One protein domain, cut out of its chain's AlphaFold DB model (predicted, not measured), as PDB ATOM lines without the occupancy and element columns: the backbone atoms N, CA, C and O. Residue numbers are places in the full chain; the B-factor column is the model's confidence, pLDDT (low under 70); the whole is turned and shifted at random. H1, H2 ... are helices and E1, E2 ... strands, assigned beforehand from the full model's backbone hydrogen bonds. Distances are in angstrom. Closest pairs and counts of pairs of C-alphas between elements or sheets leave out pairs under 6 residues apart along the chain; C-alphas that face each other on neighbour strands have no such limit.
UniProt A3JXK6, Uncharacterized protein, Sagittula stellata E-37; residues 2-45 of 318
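AT A GLANCE: This is residues 2 to 45 of the 318 residues of an uncharacterized protein of Sagittula stellata E-37 (UniProt A3JXK6). Two helices, H3 and H4, pack on each other at a steep angle, with short H2 making a corner at the beginning of H3 and H1 lying off to the far side beyond H2. From the end of H4 the short strand E1 passes the end of H2. The printed part has 44 residues, with H1, H2, H3, H4 and E1 in that order; the class is mostly helix. It is compact, with a radius of gyration of the C-alphas of 10.1 A, and flat, spanning 27 by 26 by 13 A.

HOW THE PARTS SIT: Start at H1, residues 2 to 7, which is close to but not clearly touching H2, residues 12 to 17; their closest C-alphas, of Cys 5 and Ile 12, are 6.4 A apart. H2 and H3, residues 20 to 30, only just touch, with 3 pairs of C-alphas within 8 A, and only at the corner by their link; the closest are Leu 15 and Ala 22, 5.2 A apart. H3 touches H4, residues 34 to 40, closest at the C-alphas of Ala 27 and Val 34, 5.2 A; they run opposite ways at a steep tilt of 67 degrees, only just short of about perpendicular. E1, residues 42 to 45, pairs with no named strand; its closest C-alpha to H2 is that of His 44, 5.1 A from that of Arg 17. H1 and H3 are apart. In H1, H2, H3 and H4 every O i to N i+4 pair is within hydrogen-bond range.

IN THESE COORDINATES: Find C-alpha 2 at (217.696, 220.275, 241.877), where H1 begins. H3 runs 15.1 A from C-alpha 20 at (234.157, 229.806, 238.309). H4 measures 10.1 A, and E1 ends at C-alpha 45, (239.549, 218.866, 235.146).

THE WHOLE: The farthest C-alphas, of Asp 7 and Leu 45, are 28.3 A apart. The printed part has no cut, its four links are tight, and no printed residue is under 70 in pLDDT.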
ATOM      1  N   GLN A   2     218.036 220.212 243.320       77.44
ATOM      2  CA  GLN A   2     217.696 220.275 241.877       77.44
ATOM      3  C   GLN A   2     216.437 221.084 241.545       77.44
ATOM      4  O   GLN A   2     216.482 221.892 240.629       77.44
ATOM      5  N   ARG A   3     215.344 220.878 242.297       80.69
ATOM      6  CA  ARG A   3     214.092 221.630 242.106       80.69
ATOM      7  C   ARG A   3     214.323 223.131 242.259       80.69
ATOM      8  O   ARG A   3     214.149 223.849 241.293       80.69
ATOM      9  N   PHE A   4     214.891 223.540 243.394       82.25
ATOM     10  CA  PHE A   4     215.260 224.931 243.648       82.25
ATOM     11  C   PHE A   4     216.109 225.537 242.521       82.25
ATOM     12  O   PHE A   4     215.756 226.587 242.007       82.25
ATOM     13  N   CYS A   5     217.189 224.870 242.087       83.88
ATOM     14  CA  CYS A   5     218.002 225.370 240.974       83.88
ATOM     15  C   CYS A   5     217.204 225.486 239.667       83.88
ATOM     16  O   CYS A   5     217.441 226.417 238.910       83.88
ATOM     17  N   GLY A   6     216.271 224.568 239.404       83.62
ATOM     18  CA  GLY A   6     215.356 224.659 238.266       83.62
ATOM     19  C   GLY A   6     214.422 225.864 238.361       83.62
ATOM     20  O   GLY A   6     214.290 226.596 237.386       83.62
ATOM     21  N   ASP A   7     213.854 226.112 239.543       88.00
ATOM     22  CA  ASP A   7     212.904 227.205 239.790       88.00
ATOM     23  C   ASP A   7     213.539 228.589 239.568       88.00
ATOM     24  O   ASP A   7     212.886 229.499 239.064       88.00
ATOM     25  N   ILE A   8     214.830 228.743 239.890       87.12
ATOM     26  CA  ILE A   8     215.587 229.992 239.679       87.12
ATOM     27  C   ILE A   8     216.436 229.988 238.395       87.12
ATOM     28  O   ILE A   8     217.306 230.843 238.235       87.12
ATOM     29  N   ALA A   9     216.238 229.004 237.507       85.12
ATOM     30  CA  ALA A   9     217.016 228.811 236.277       85.12
ATOM     31  C   ALA A   9     218.551 228.809 236.484       85.12
ATOM     32  O   ALA A   9     219.324 229.244 235.629       85.12
ATOM     33  N   PHE A  10     219.011 228.305 237.630       88.38
ATOM     34  CA  PHE A  10     220.419 228.284 238.005       88.38
ATOM     35  C   PHE A  10     221.154 227.059 237.425       88.38
ATOM     36  O   PHE A  10     220.687 225.920 237.567       88.38
ATOM     37  N   PRO A  11     222.349 227.239 236.826       84.19
ATOM     38  CA  PRO A  11     223.066 226.172 236.132       84.19
ATOM     39  C   PRO A  11     223.742 225.183 237.102       84.19
ATOM     40  O   PRO A  11     224.925 225.289 237.442       84.19
ATOM     41  N   ILE A  12     222.996 224.158 237.524       87.12
ATOM     42  CA  ILE A  12     223.445 223.174 238.524       87.12
ATOM     43  C   ILE A  12     224.640 222.318 238.070       87.12
ATOM     44  O   ILE A  12     225.497 221.956 238.877       87.12
ATOM     45  N   ASP A  13     224.732 221.996 236.780       88.31
ATOM     46  CA  ASP A  13     225.808 221.157 236.250       88.31
ATOM     47  C   ASP A  13     227.163 221.884 236.208       88.31
ATOM     48  O   ASP A  13     228.146 221.321 236.707       88.31
ATOM     49  N   PRO A  14     227.251 223.131 235.702       91.19
ATOM     50  CA  PRO A  14     228.420 223.989 235.893       91.19
ATOM     51  C   PRO A  14     228.837 224.149 237.359       91.19
ATOM     52  O   PRO A  14     230.025 224.025 237.675       91.19
ATOM     53  N   LEU A  15     227.874 224.321 238.274       88.69
ATOM     54  CA  LEU A  15     228.150 224.375 239.713       88.69
ATOM     55  C   LEU A  15     228.786 223.072 240.209       88.69
ATOM     56  O   LEU A  15     229.819 223.087 240.879       88.69
ATOM     57  N   PHE A  16     228.232 221.920 239.831       87.00
ATOM     58  CA  PHE A  16     228.831 220.634 240.170       87.00
ATOM     59  C   PHE A  16     230.229 220.458 239.579       87.00
ATOM     60  O   PHE A  16     231.080 219.831 240.214       87.00
ATOM     61  N   ARG A  17     230.513 220.991 238.393       89.62
ATOM     62  CA  ARG A  17     231.863 220.944 237.819       89.62
ATOM     63  C   ARG A  17     232.834 221.935 238.469       89.62
ATOM     64  O   ARG A  17     234.030 221.839 238.193       89.62
ATOM     65  N   GLY A  18     232.366 222.810 239.359       91.12
ATOM     66  CA  GLY A  18     233.188 223.841 239.992       91.12
ATOM     67  C   GLY A  18     233.648 224.889 238.979       91.12
ATOM     68  O   GLY A  18     234.809 225.302 238.978       91.12
ATOM     69  N   GLU A  19     232.776 225.255 238.040       92.75
ATOM     70  CA  GLU A  19     233.056 226.323 237.085       92.75
ATOM     71  C   GLU A  19     232.984 227.685 237.783       92.75
ATOM     72  O   GLU A  19     232.008 227.982 238.469       92.75
ATOM     73  N   LYS A  20     234.014 228.524 237.598       92.44
ATOM     74  CA  LYS A  20     234.157 229.806 238.309       92.44
ATOM     75  C   LYS A  20     232.941 230.718 238.156       92.44
ATOM     76  O   LYS A  20     232.484 231.291 239.133       92.44
ATOM     77  N   VAL A  21     232.377 230.792 236.949       93.06
ATOM     78  CA  VAL A  21     231.189 231.612 236.665       93.06
ATOM     79  C   VAL A  21     229.995 231.167 237.514       93.06
ATOM     80  O   VAL A  21     229.377 231.995 238.174       93.06
ATOM     81  N   ALA A  22     229.712 229.862 237.567       92.88
ATOM     82  CA  ALA A  22     228.613 229.327 238.368       92.88
ATOM     83  C   ALA A  22     228.847 229.515 239.877       92.88
ATOM     84  O   ALA A  22     227.908 229.793 240.620       92.88
ATOM     85  N   ILE A  23     230.098 229.407 240.335       93.62
ATOM     86  CA  ILE A  23     230.471 229.710 241.724       93.62
ATOM     87  C   ILE A  23     230.261 231.193 242.048       93.62
ATOM     88  O   ILE A  23     229.683 231.500 243.087       93.62
ATOM     89  N   GLY A  24     230.653 232.102 241.155       93.94
ATOM     90  CA  GLY A  24     230.416 233.539 241.308       93.94
ATOM     91  C   GLY A  24     228.929 233.887 241.378       93.94
ATOM     92  O   GLY A  24     228.512 234.631 242.261       93.94
ATOM     93  N   GLN A  25     228.111 233.280 240.514       92.25
ATOM     94  CA  GLN A  25     226.653 233.436 240.554       92.25
ATOM     95  C   GLN A  25     226.060 232.925 241.874       92.25
ATOM     96  O   GLN A  25     225.209 233.587 242.462       92.25
ATOM     97  N   LEU A  26     226.522 231.770 242.372       91.81
ATOM     98  CA  LEU A  26     226.077 231.247 243.666       91.81
ATOM     99  C   LEU A  26     226.474 232.176 244.820       91.81
ATOM    100  O   LEU A  26     225.654 232.424 245.699       91.81
ATOM    101  N   ALA A  27     227.704 232.698 244.813       93.56
ATOM    102  CA  ALA A  27     228.182 233.633 245.829       93.56
ATOM    103  C   ALA A  27     227.332 234.910 245.861       93.56
ATOM    104  O   ALA A  27     226.918 235.337 246.937       93.56
ATOM    105  N   GLN A  28     226.995 235.459 244.690       92.44
ATOM    106  CA  GLN A  28     226.119 236.625 244.572       92.44
ATOM    107  C   GLN A  28     224.711 236.343 245.115       92.44
ATOM    108  O   GLN A  28     224.196 237.132 245.903       92.44
ATOM    109  N   LEU A  29     224.105 235.212 244.735       90.62
ATOM    110  CA  LEU A  29     222.773 234.819 245.211       90.62
ATOM    111  C   LEU A  29     222.731 234.586 246.725       90.62
ATOM    112  O   LEU A  29     221.734 234.896 247.368       90.62
ATOM    113  N   ALA A  30     223.803 234.030 247.287       89.50
ATOM    114  CA  ALA A  30     223.902 233.723 248.709       89.50
ATOM    115  C   ALA A  30     224.449 234.889 249.556       89.50
ATOM    116  O   ALA A  30     224.544 234.745 250.772       89.50
ATOM    117  N   GLY A  31     224.854 236.010 248.944       93.88
ATOM    118  CA  GLY A  31     225.498 237.125 249.649       93.88
ATOM    119  C   GLY A  31     226.822 236.741 250.327       93.88
ATOM    120  O   GLY A  31     227.142 237.256 251.394       93.88
ATOM    121  N   CYS A  32     227.568 235.798 249.745       93.81
ATOM    122  CA  CYS A  32     228.804 235.250 250.306       93.81
ATOM    123  C   CYS A  32     230.048 235.789 249.582       93.81
ATOM    124  O   CYS A  32     229.981 236.170 248.414       93.81
ATOM    125  N   ASP A  33     231.211 235.737 250.240       95.25
ATOM    126  CA  ASP A  33     232.488 236.035 249.585       95.25
ATOM    127  C   ASP A  33     232.805 235.001 248.489       95.25
ATOM    128  O   ASP A  33     232.926 233.794 248.740       95.25
ATOM    129  N   VAL A  34     232.969 235.491 247.257       94.81
ATOM    130  CA  VAL A  34     233.294 234.665 246.093       94.81
ATOM    131  C   VAL A  34     234.653 233.989 246.244       94.81
ATOM    132  O   VAL A  34     234.784 232.820 245.880       94.81
ATOM    133  N   ALA A  35     235.647 234.665 246.829       92.50
ATOM    134  CA  ALA A  35     236.988 234.107 246.978       92.50
ATOM    135  C   ALA A  35     236.991 232.937 247.973       92.50
ATOM    136  O   ALA A  35     237.565 231.879 247.692       92.50
ATOM    137  N   ALA A  36     236.290 233.078 249.101       91.06
ATOM    138  CA  ALA A  36     236.077 231.992 250.052       91.06
ATOM    139  C   ALA A  36     235.368 230.787 249.411       91.06
ATOM    140  O   ALA A  36     235.812 229.648 249.598       91.06
ATOM    141  N   LEU A  37     234.310 231.019 248.621       90.94
ATOM    142  CA  LEU A  37     233.554 229.946 247.970       90.94
ATOM    143  C   LEU A  37     234.371 229.245 246.873       90.94
ATOM    144  O   LEU A  37     234.392 228.011 246.812       90.94
ATOM    145  N   GLU A  38     235.100 229.998 246.045       90.19
ATOM    146  CA  GLU A  38     236.035 229.441 245.060       90.19
ATOM    147  C   GLU A  38     237.106 228.582 245.739       90.19
ATOM    148  O   GLU A  38     237.384 227.468 245.287       90.19
ATOM    149  N   ARG A  39     237.650 229.045 246.871       88.19
ATOM    150  CA  ARG A  39     238.698 228.341 247.618       88.19
ATOM    151  C   ARG A  39     238.244 226.993 248.182       88.19
ATOM    152  O   ARG A  39     239.083 226.134 248.434       88.19
ATOM    153  N   VAL A  40     236.957 226.763 248.421       87.38
ATOM    154  CA  VAL A  40     236.454 225.453 248.896       87.38
ATOM    155  C   VAL A  40     235.812 224.619 247.786       87.38
ATOM    156  O   VAL A  40     235.443 223.462 248.005       87.38
ATOM    157  N   SER A  41     235.710 225.177 246.581       90.31
ATOM    158  CA  SER A  41     235.085 224.530 245.434       90.31
ATOM    159  C   SER A  41     236.013 223.526 244.759       90.31
ATOM    160  O   SER A  41     237.192 223.775 244.513       90.31
ATOM    161  N   VAL A  42     235.455 222.367 244.411       91.75
ATOM    162  CA  VAL A  42     236.181 221.302 243.711       91.75
ATOM    163  C   VAL A  42     235.973 221.463 242.217       91.75
ATOM    164  O   VAL A  42     234.856 221.271 241.726       91.75
ATOM    165  N   ARG A  43     237.047 221.737 241.476       92.44
ATOM    166  CA  ARG A  43     236.970 221.871 240.018       92.44
ATOM    167  C   ARG A  43     237.186 220.530 239.341       92.44
ATOM    168  O   ARG A  43     238.124 219.809 239.666       92.44
ATOM    169  N   HIS A  44     236.336 220.196 238.383       91.81
ATOM    170  CA  HIS A  44     236.533 219.039 237.521       91.81
ATOM    171  C   HIS A  44     237.465 219.408 236.365       91.81
ATOM    172  O   HIS A  44     237.197 220.360 235.636       91.81
ATOM    173  N   LEU A  45     238.550 218.652 236.200       89.69
ATOM    174  CA  LEU A  45     239.549 218.866 235.146       89.69
ATOM    175  C   LEU A  45     239.354 217.929 233.939       89.69
ATOM    176  O   LEU A  45     240.096 218.014 232.967       89.69
TER     177      LEU A  45